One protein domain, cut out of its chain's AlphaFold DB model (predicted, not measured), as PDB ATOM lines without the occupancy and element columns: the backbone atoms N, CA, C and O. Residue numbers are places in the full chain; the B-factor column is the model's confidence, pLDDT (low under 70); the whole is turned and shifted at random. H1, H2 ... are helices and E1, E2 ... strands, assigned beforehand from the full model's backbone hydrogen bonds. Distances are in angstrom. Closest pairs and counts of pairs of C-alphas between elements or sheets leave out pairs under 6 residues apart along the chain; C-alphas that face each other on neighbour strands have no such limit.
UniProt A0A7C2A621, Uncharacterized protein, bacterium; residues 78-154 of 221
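Overview. This is residues 78 to 154 of the 221 residues of an uncharacterized protein of bacterium (UniProt A0A7C2A621). Two separate two-stranded hairpins, E1-E2 and E3-E4, lie at the two ends of a long, flat, open shape, with helix H2 in the middle between them. H1 meets H2 with residues 85 to 89 alone, and the two helices make a narrow V. The printed part has 77 residues, in the order H1, E1, E2, H2, E3, E4; both sheets are antiparallel, and the class is mixed, helices and strands. It is extended, with a radius of gyration of the C-alphas of 20.6 A and spans of 62 by 38 by 15 A.

Arrangement. H1, residues 78 to 89, touches H2, residues 112 to 125, with residues 85 to 89 alone; the closest C-alphas, of Leu 89 and Arg 115, are 4.7 A apart. Their lines stand at a shallow tilt of 26 degrees, opposite ways. E1, residues 92 to 99, and E2, residues 102 to 110, form a hairpin, antiparallel at 156 degrees, with N 95 and O 107 at 2.8 A. E2 bends by 56 degrees at residue 105. E1 and H2 are near each other, with 7 pairs of C-alphas within 10 A. E3, residues 131 to 137, and E4, residues 143 to 150, form the other hairpin, antiparallel at 151 degrees, with N 134 and O 147 at 2.8 A. E2 and E4 are apart, as are H2 and E4. In H1 and H2 every O i to N i+4 pair is within hydrogen-bond range.

Along the chain. H1 begins at C-alpha 78 (157.663, 156.739, 116.580) and is 16.2 A long. E1 measures 22.5 A, E2 23.1 A and H2 19.9 A. E3 measures 18.5 A, and E4, 19.3 A, ends at C-alpha 150 (172.534, 170.416, 108.232).

Size, cuts and confidence. The C-alphas farthest apart, of Met 104 and Arg 142, are 62.5 A apart. The printed part has no cut, and its five links are tight. Mean pLDDT of the printed part is 72.2; residues 78, 99, 128 to 136 and 138 to 154 are under 70.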
ATOM      1  N   ASP A  78     156.518 156.351 115.738       67.19
ATOM      2  CA  ASP A  78     157.663 156.739 116.580       67.19
ATOM      3  C   ASP A  78     158.227 155.552 117.382       67.19
ATOM      4  O   ASP A  78     159.427 155.477 117.639       67.19
ATOM      5  N   LYS A  79     157.376 154.586 117.751       72.38
ATOM      6  CA  LYS A  79     157.784 153.367 118.463       72.38
ATOM      7  C   LYS A  79     158.607 152.431 117.584       72.38
ATOM      8  O   LYS A  79     159.617 151.907 118.049       72.38
ATOM      9  N   ASP A  80     158.205 152.236 116.334       73.31
ATOM     10  CA  ASP A  80     158.926 151.385 115.383       73.31
ATOM     11  C   ASP A  80     160.221 152.049 114.908       73.31
ATOM     12  O   ASP A  80     161.252 151.387 114.759       73.31
ATOM     13  N   LEU A  81     160.212 153.377 114.768       75.50
ATOM     14  CA  LEU A  81     161.412 154.166 114.515       75.50
ATOM     15  C   LEU A  81     162.409 154.055 115.678       75.50
ATOM     16  O   LEU A  81     163.597 153.818 115.451       75.50
ATOM     17  N   LEU A  82     161.933 154.164 116.923       79.62
ATOM     18  CA  LEU A  82     162.755 153.941 118.116       79.62
ATOM     19  C   LEU A  82     163.295 152.512 118.173       79.62
ATOM     20  O   LEU A  82     164.465 152.321 118.498       79.62
ATOM     21  N   LYS A  83     162.480 151.516 117.814       82.50
ATOM     22  CA  LYS A  83     162.920 150.123 117.742       82.50
ATOM     23  C   LYS A  83     164.043 149.940 116.716       82.50
ATOM     24  O   LYS A  83     165.066 149.357 117.053       82.50
ATOM     25  N   ARG A  84     163.910 150.513 115.515       81.00
ATOM     26  CA  ARG A  84     164.971 150.499 114.490       81.00
ATOM     27  C   ARG A  84     166.243 151.212 114.940       81.00
ATOM     28  O   ARG A  84     167.341 150.741 114.661       81.00
ATOM     29  N   LEU A  85     166.109 152.344 115.630       83.19
ATOM     30  CA  LEU A  85     167.257 153.044 116.205       83.19
ATOM     31  C   LEU A  85     167.971 152.169 117.240       83.19
ATOM     32  O   LEU A  85     169.194 152.091 117.206       83.19
ATOM     33  N   LEU A  86     167.228 151.484 118.116       84.44
ATOM     34  CA  LEU A  86     167.792 150.555 119.100       84.44
ATOM     35  C   LEU A  86     168.496 149.366 118.432       84.44
ATOM     36  O   LEU A  86     169.638 149.083 118.769       84.44
ATOM     37  N   GLU A  87     167.873 148.736 117.435       85.19
ATOM     38  CA  GLU A  87     168.490 147.643 116.664       85.19
ATOM     39  C   GLU A  87     169.812 148.083 116.014       85.19
ATOM     40  O   GLU A  87     170.810 147.367 116.050       85.19
ATOM     41  N   GLY A  88     169.851 149.302 115.472       82.94
ATOM     42  CA  GLY A  88     171.063 149.881 114.906       82.94
ATOM     43  C   GLY A  88     172.145 150.231 115.936       82.94
ATOM     44  O   GLY A  88     173.336 150.170 115.624       82.94
ATOM     45  N   LEU A  89     171.755 150.567 117.170       84.62
ATOM     46  CA  LEU A  89     172.673 150.782 118.297       84.62
ATOM     47  C   LEU A  89     173.267 149.485 118.844       84.62
ATOM     48  O   LEU A  89     174.338 149.535 119.451       84.62
ATOM     49  N   ASP A  90     172.611 148.355 118.595       84.94
ATOM     50  CA  ASP A  90     173.093 147.021 118.941       84.94
ATOM     51  C   ASP A  90     173.808 146.325 117.773       84.94
ATOM     52  O   ASP A  90     174.225 145.180 117.908       84.94
ATOM     53  N   ALA A  91     174.050 147.022 116.656       85.00
ATOM     54  CA  ALA A  91     174.686 146.444 115.475       85.00
ATOM     55  C   ALA A  91     176.032 145.756 115.789       85.00
ATOM     56  O   ALA A  91     176.911 146.312 116.465       85.00
ATOM     57  N   GLU A  92     176.183 144.544 115.260       88.56
ATOM     58  CA  GLU A  92     177.377 143.703 115.328       88.56
ATOM     59  C   GLU A  92     177.807 143.309 113.913       88.56
ATOM     60  O   GLU A  92     176.986 143.171 113.004       88.56
ATOM     61  N   LYS A  93     179.110 143.108 113.733       84.75
ATOM     62  CA  LYS A  93     179.723 142.656 112.492       84.75
ATOM     63  C   LYS A  93     180.533 141.400 112.761       84.75
ATOM     64  O   LYS A  93     181.351 141.344 113.679       84.75
ATOM     65  N   THR A  94     180.347 140.399 111.914       84.62
ATOM     66  CA  THR A  94     181.159 139.185 111.950       84.62
ATOM     67  C   THR A  94     182.507 139.446 111.288       84.62
ATOM     68  O   THR A  94     182.581 139.866 110.129       84.62
ATOM     69  N   ILE A  95     183.585 139.192 112.024       82.56
ATOM     70  CA  ILE A  95     184.957 139.248 111.531       82.56
ATOM     71  C   ILE A  95     185.449 137.815 111.343       82.56
ATOM     72  O   ILE A  95     185.294 136.963 112.218       82.56
ATOM     73  N   PHE A  96     186.041 137.562 110.179       82.94
ATOM     74  CA  PHE A  96     186.605 136.269 109.814       82.94
ATOM     75  C   PHE A  96     188.125 136.342 109.947       82.94
ATOM     76  O   PHE A  96     188.770 137.066 109.186       82.94
ATOM     77  N   ALA A  97     188.703 135.582 110.875       73.56
ATOM     78  CA  ALA A  97     190.146 135.397 110.930       73.56
ATOM     79  C   ALA A  97     190.540 134.422 109.815       73.56
ATOM     80  O   ALA A  97     190.135 133.257 109.821       73.56
ATOM     81  N   LYS A  98     191.284 134.906 108.817       78.81
ATOM     82  CA  LYS A  98     191.744 134.095 107.684       78.81
ATOM     83  C   LYS A  98     193.245 133.866 107.784       78.81
ATOM     84  O   LYS A  98     193.997 134.824 107.924       78.81
ATOM     85  N   HIS A  99     193.673 132.619 107.624       65.50
ATOM     86  CA  HIS A  99     195.078 132.261 107.434       65.50
ATOM     87  C   HIS A  99     195.202 131.501 106.113       65.50
ATOM     88  O   HIS A  99     194.500 130.515 105.893       65.50
ATOM     89  N   GLN A 100     196.062 131.980 105.205       77.00
ATOM     90  CA  GLN A 100     196.256 131.394 103.866       77.00
ATOM     91  C   GLN A 100     194.942 131.192 103.077       77.00
ATOM     92  O   GLN A 100     194.738 130.182 102.410       77.00
ATOM     93  N   GLY A 101     194.012 132.147 103.176       75.38
ATOM     94  CA  GLY A 101     192.732 132.095 102.459       75.38
ATOM     95  C   GLY A 101     191.683 131.149 103.059       75.38
ATOM     96  O   GLY A 101     190.534 131.190 102.621       75.38
ATOM     97  N   MET A 102     192.024 130.370 104.089       71.88
ATOM     98  CA  MET A 102     191.068 129.566 104.851       71.88
ATOM     99  C   MET A 102     190.581 130.336 106.082       71.88
ATOM    100  O   MET A 102     191.372 130.936 106.809       71.88
ATOM    101  N   ILE A 103     189.263 130.347 106.292       78.94
ATOM    102  CA  ILE A 103     188.634 130.939 107.479       78.94
ATOM    103  C   ILE A 103     188.919 130.003 108.652       78.94
ATOM    104  O   ILE A 103     188.461 128.863 108.650       78.94
ATOM    105  N   MET A 104     189.700 130.476 109.620       75.81
ATOM    106  CA  MET A 104     190.070 129.712 110.811       75.81
ATOM    107  C   MET A 104     189.134 129.973 111.986       75.81
ATOM    108  O   MET A 104     188.891 129.061 112.768       75.81
ATOM    109  N   ASP A 105     188.617 131.195 112.107       73.88
ATOM    110  CA  ASP A 105     187.745 131.577 113.215       73.88
ATOM    111  C   ASP A 105     186.758 132.672 112.789       73.88
ATOM    112  O   ASP A 105     187.014 133.444 111.853       73.88
ATOM    113  N   THR A 106     185.624 132.726 113.479       85.62
ATOM    114  CA  THR A 106     184.563 133.712 113.280       85.62
ATOM    115  C   THR A 106     184.176 134.309 114.619       85.62
ATOM    116  O   THR A 106     183.657 133.606 115.485       85.62
ATOM    117  N   ALA A 107     184.372 135.616 114.769       81.81
ATOM    118  CA  ALA A 107     183.968 136.349 115.960       81.81
ATOM    119  C   ALA A 107     182.955 137.433 115.586       81.81
ATOM    120  O   ALA A 107     183.157 138.174 114.621       81.81
ATOM    121  N   ASN A 108     181.878 137.549 116.361       85.88
ATOM    122  CA  ASN A 108     180.985 138.700 116.281       85.88
ATOM    123  C   ASN A 108     181.558 139.815 117.151       85.88
ATOM    124  O   ASN A 108     181.809 139.625 118.341       85.88
ATOM    125  N   VAL A 109     181.808 140.962 116.529       85.12
ATOM    126  CA  VAL A 109     182.365 142.144 117.181       85.12
ATOM    127  C   VAL A 109     181.398 143.299 116.989       85.12
ATOM    128  O   VAL A 109     180.708 143.397 115.978       85.12
ATOM    129  N   VAL A 110     181.347 144.190 117.969       87.50
ATOM    130  CA  VAL A 110     180.538 145.405 117.915       87.50
ATOM    131  C   VAL A 110     180.880 146.241 116.675       87.50
ATOM    132  O   VAL A 110     182.036 146.613 116.466       87.50
ATOM    133  N   ASP A 111     179.869 146.587 115.872       86.00
ATOM    134  CA  ASP A 111     180.044 147.474 114.720       86.00
ATOM    135  C   ASP A 111     179.908 148.940 115.154       86.00
ATOM    136  O   ASP A 111     178.845 149.561 115.078       86.00
ATOM    137  N   HIS A 112     181.010 149.514 115.635       80.50
ATOM    138  CA  HIS A 112     181.046 150.915 116.059       80.50
ATOM    139  C   HIS A 112     180.686 151.897 114.933       80.50
ATOM    140  O   HIS A 112     180.141 152.967 115.216       80.50
ATOM    141  N   GLN A 113     180.959 151.549 113.671       78.94
ATOM    142  CA  GLN A 113     180.668 152.415 112.532       78.94
ATOM    143  C   GLN A 113     179.162 152.473 112.276       78.94
ATOM    144  O   GLN A 113     178.604 153.569 112.184       78.94
ATOM    145  N   ALA A 114     178.496 151.318 112.219       75.31
ATOM    146  CA  ALA A 114     177.045 151.254 112.084       75.31
ATOM    147  C   ALA A 114     176.358 151.987 113.247       75.31
ATOM    148  O   ALA A 114     175.529 152.873 113.022       75.31
ATOM    149  N   ARG A 115     176.780 151.721 114.491       84.38
ATOM    150  CA  ARG A 115     176.219 152.370 115.689       84.38
ATOM    151  C   ARG A 115     176.356 153.893 115.659       84.38
ATOM    152  O   ARG A 115     175.412 154.598 116.012       84.38
ATOM    153  N   ALA A 116     177.492 154.419 115.196       76.88
ATOM    154  CA  ALA A 116     177.698 155.860 115.055       76.88
ATOM    155  C   ALA A 116     176.726 156.502 114.046       76.88
ATOM    156  O   ALA A 116     176.253 157.618 114.273       76.88
ATOM    157  N   VAL A 117     176.384 155.800 112.960       81.19
ATOM    158  CA  VAL A 117     175.395 156.269 111.974       81.19
ATOM    159  C   VAL A 117     173.999 156.347 112.595       81.19
ATOM    160  O   VAL A 117     173.331 157.372 112.455       81.19
ATOM    161  N   TYR A 118     173.579 155.318 113.334       81.06
ATOM    162  CA  TYR A 118     172.280 155.316 114.014       81.06
ATOM    163  C   TYR A 118     172.199 156.353 115.144       81.06
ATOM    164  O   TYR A 118     171.184 157.040 115.267       81.06
ATOM    165  N   LEU A 119     173.282 156.557 115.908       81.19
ATOM    166  CA  LEU A 119     173.378 157.650 116.886       81.19
ATOM    167  C   LEU A 119     173.197 159.017 116.227       81.19
ATOM    168  O   LEU A 119     172.442 159.853 116.723       81.19
ATOM    169  N   ARG A 120     173.868 159.237 115.093       76.69
ATOM    170  CA  ARG A 120     173.750 160.483 114.334       76.69
ATOM    171  C   ARG A 120     172.320 160.706 113.856       76.69
ATOM    172  O   ARG A 120     171.786 161.789 114.057       76.69
ATOM    173  N   MET A 121     171.681 159.672 113.314       77.50
ATOM    174  CA  MET A 121     170.283 159.733 112.888       77.50
ATOM    175  C   MET A 121     169.341 160.085 114.049       77.50
ATOM    176  O   MET A 121     168.477 160.944 113.895       77.50
ATOM    177  N   GLY A 122     169.533 159.494 115.232       78.81
ATOM    178  CA  GLY A 122     168.753 159.841 116.424       78.81
ATOM    179  C   GLY A 122     168.936 161.299 116.866       78.81
ATOM    180  O   GLY A 122     167.969 161.967 117.239       78.81
ATOM    181  N   LEU A 123     170.163 161.825 116.785       78.19
ATOM    182  CA  LEU A 123     170.448 163.238 117.061       78.19
ATOM    183  C   LEU A 123     169.818 164.169 116.017       78.19
ATOM    184  O   LEU A 123     169.312 165.234 116.387       78.19
ATOM    185  N   ASP A 124     169.807 163.755 114.750       76.00
ATOM    186  CA  ASP A 124     169.193 164.500 113.653       76.00
ATOM    187  C   ASP A 124     167.672 164.591 113.815       76.00
ATOM    188  O   ASP A 124     167.103 165.680 113.721       76.00
ATOM    189  N   LEU A 125     167.025 163.479 114.175       75.94
ATOM    190  CA  LEU A 125     165.590 163.426 114.468       75.94
ATOM    191  C   LEU A 125     165.207 164.304 115.665       75.94
ATOM    192  O   LEU A 125     164.182 164.981 115.642       75.94
ATOM    193  N   LYS A 126     166.058 164.358 116.696       76.81
ATOM    194  CA  LYS A 126     165.851 165.227 117.865       76.81
ATOM    195  C   LYS A 126     166.167 166.705 117.581       76.81
ATOM    196  O   LYS A 126     165.936 167.563 118.432       76.81
ATOM    197  N   GLY A 127     166.688 167.024 116.394       71.19
ATOM    198  CA  GLY A 127     167.028 168.386 115.991       71.19
ATOM    199  C   GLY A 127     168.296 168.934 116.650       71.19
ATOM    200  O   GLY A 127     168.478 170.150 116.686       71.19
ATOM    201  N   HIS A 128     169.168 168.061 117.163       69.62
ATOM    202  CA  HIS A 128     170.455 168.444 117.751       69.62
ATOM    203  C   HIS A 128     171.581 168.584 116.719       69.62
ATOM    204  O   HIS A 128     172.707 168.909 117.094       69.62
ATOM    205  N   THR A 129     171.310 168.387 115.426       65.69
ATOM    206  CA  THR A 129     172.293 168.677 114.379       65.69
ATOM    207  C   THR A 129     172.548 170.180 114.312       65.69
ATOM    208  O   THR A 129     171.592 170.953 114.167       65.69
ATOM    209  N   PRO A 130     173.815 170.627 114.350       59.66
ATOM    210  CA  PRO A 130     174.132 172.008 114.042       59.66
ATOM    211  C   PRO A 130     173.626 172.333 112.634       59.66
ATOM    212  O   PRO A 130     173.844 171.587 111.678       59.66
ATOM    213  N   LYS A 131     172.895 173.437 112.518       62.59
ATOM    214  CA  LYS A 131     172.331 173.941 111.268       62.59
ATOM    215  C   LYS A 131     173.133 175.172 110.864       62.59
ATOM    216  O   LYS A 131     173.178 176.131 111.630       62.59
ATOM    217  N   THR A 132     173.739 175.165 109.679       55.53
ATOM    218  CA  THR A 132     174.432 176.346 109.147       55.53
ATOM    219  C   THR A 132     173.568 176.989 108.083       55.53
ATOM    220  O   THR A 132     173.077 176.327 107.169       55.53
ATOM    221  N   ALA A 133     173.387 178.301 108.204       54.00
ATOM    222  CA  ALA A 133     172.821 179.109 107.142       54.00
ATOM    223  C   ALA A 133     173.888 179.306 106.059       54.00
ATOM    224  O   ALA A 133     174.912 179.946 106.297       54.00
ATOM    225  N   VAL A 134     173.656 178.737 104.882       61.16
ATOM    226  CA  VAL A 134     174.459 178.971 103.683       61.16
ATOM    227  C   VAL A 134     173.685 179.924 102.788       61.16
ATOM    228  O   VAL A 134     172.540 179.660 102.430       61.16
ATOM    229  N   THR A 135     174.296 181.047 102.423       59.72
ATOM    230  CA  THR A 135     173.726 181.948 101.418       59.72
ATOM    231  C   THR A 135     174.050 181.383 100.046       59.72
ATOM    232  O   THR A 135     175.216 181.358  99.654       59.72
ATOM    233  N   LEU A 136     173.036 180.908  99.325       65.19
ATOM    234  CA  LEU A 136     173.220 180.512  97.930       65.19
ATOM    235  C   LEU A 136     173.436 181.771  97.088       65.19
ATOM    236  O   LEU A 136     172.807 182.794  97.354       65.19
ATOM    237  N   GLN A 137     174.326 181.708  96.104       71.81
ATOM    238  CA  GLN A 137     174.494 182.755  95.096       71.81
ATOM    239  C   GLN A 137     174.026 182.215  93.742       71.81
ATOM    240  O   GLN A 137     174.158 181.015  93.498       71.81
ATOM    241  N   ASP A 138     173.440 183.070  92.903       69.44
ATOM    242  CA  ASP A 138     173.195 182.743  91.496       69.44
ATOM    243  C   ASP A 138     174.504 182.759  90.683       69.44
ATOM    244  O   ASP A 138     175.564 183.135  91.192       69.44
ATOM    245  N   ASP A 139     174.433 182.348  89.414       64.94
ATOM    246  CA  ASP A 139     175.585 182.324  88.498       64.94
ATOM    247  C   ASP A 139     176.178 183.730  88.247       64.94
ATOM    248  O   ASP A 139     177.331 183.858  87.832       64.94
ATOM    249  N   ASP A 140     175.419 184.785  88.567       69.69
ATOM    250  CA  ASP A 140     175.823 186.193  88.521       69.69
ATOM    251  C   ASP A 140     176.365 186.708  89.880       69.69
ATOM    252  O   ASP A 140     176.640 187.905  90.038       69.69
ATOM    253  N   GLY A 141     176.527 185.829  90.878       62.44
ATOM    254  CA  GLY A 141     177.068 186.131  92.207       62.44
ATOM    255  C   GLY A 141     176.100 186.828  93.174       62.44
ATOM    256  O   GLY A 141     176.518 187.311  94.232       62.44
ATOM    257  N   ARG A 142     174.805 186.918  92.854       62.91
ATOM    258  CA  ARG A 142     173.794 187.581  93.691       62.91
ATOM    259  C   ARG A 142     173.243 186.616  94.741       62.91
ATOM    260  O   ARG A 142     172.900 185.484  94.415       62.91
ATOM    261  N   PRO A 143     173.100 187.046  96.006       63.59
ATOM    262  CA  PRO A 143     172.610 186.176  97.066       63.59
ATOM    263  C   PRO A 143     171.116 185.855  96.891       63.59
ATOM    264  O   PRO A 143     170.270 186.745  96.927       63.59
ATOM    265  N   LEU A 144     170.790 184.566  96.792       64.44
ATOM    266  CA  LEU A 144     169.437 183.999  96.704       64.44
ATOM    267  C   LEU A 144     168.763 183.816  98.082       64.44
ATOM    268  O   LEU A 144     167.664 183.274  98.180       64.44
ATOM    269  N   GLY A 145     169.401 184.304  99.149       48.03
ATOM    270  CA  GLY A 145     168.919 184.222 100.528       48.03
ATOM    271  C   GLY A 145     169.509 183.046 101.321       48.03
ATOM    272  O   GLY A 145     170.179 182.176 100.757       48.03
ATOM    273  N   PRO A 146     169.322 183.037 102.653       49.16
ATOM    274  CA  PRO A 146     169.892 182.014 103.519       49.16
ATOM    275  C   PRO A 146     169.110 180.699 103.412       49.16
ATOM    276  O   PRO A 146     167.915 180.644 103.700       49.16
ATOM    277  N   VAL A 147     169.807 179.623 103.058       58.44
ATOM    278  CA  VAL A 147     169.311 178.247 103.117       58.44
ATOM    279  C   VAL A 147     169.921 177.565 104.332       58.44
ATOM    280  O   VAL A 147     171.135 177.558 104.521       58.44
ATOM    281  N   ILE A 148     169.072 176.997 105.183       53.41
ATOM    282  CA  ILE A 148     169.518 176.275 106.372       53.41
ATOM    283  C   ILE A 148     169.862 174.845 105.961       53.41
ATOM    284  O   ILE A 148     168.970 174.065 105.633       53.41
ATOM    285  N   LEU A 149     171.148 174.504 105.992       54.78
ATOM    286  CA  LEU A 149     171.640 173.163 105.695       54.78
ATOM    287  C   LEU A 149     172.134 172.482 106.981       54.78
ATOM    288  O   LEU A 149     172.721 173.147 107.843       54.78
ATOM    289  N   PRO A 150     171.917 171.164 107.144       50.19
ATOM    290  CA  PRO A 150     172.534 170.416 108.232       50.19
ATOM    291  C   PRO A 150     174.058 170.423 108.061       50.19
ATOM    292  O   PRO A 150     174.579 170.136 106.980       50.19
ATOM    293  N   VAL A 151     174.789 170.753 109.125       49.38
ATOM    294  CA  VAL A 151     176.253 170.728 109.127       49.38
ATOM    295  C   VAL A 151     176.708 169.285 109.236       49.38
ATOM    296  O   VAL A 151     176.641 168.665 110.297       49.38
ATOM    297  N   ARG A 152     177.218 168.739 108.133       49.75
ATOM    298  CA  ARG A 152     178.118 167.591 108.210       49.75
ATOM    299  C   ARG A 152     179.515 168.114 108.529       49.75
ATOM    300  O   ARG A 152     180.130 168.764 107.690       49.75
ATOM    301  N   GLU A 153     180.010 167.845 109.736       40.19
ATOM    302  CA  GLU A 153     181.440 167.989 110.026       40.19
ATOM    303  C   GLU A 153     182.248 167.184 108.994       40.19
ATOM    304  O   GLU A 153     181.973 166.003 108.773       40.19
ATOM    305  N   GLY A 154     183.200 167.854 108.335       42.19
ATOM    306  CA  GLY A 154     184.061 167.283 107.295       42.19
ATOM    307  C   GLY A 154     183.579 167.552 105.868       42.19
ATOM    308  O   GLY A 154     183.198 166.620 105.173       42.19
TER     309      GLY A 154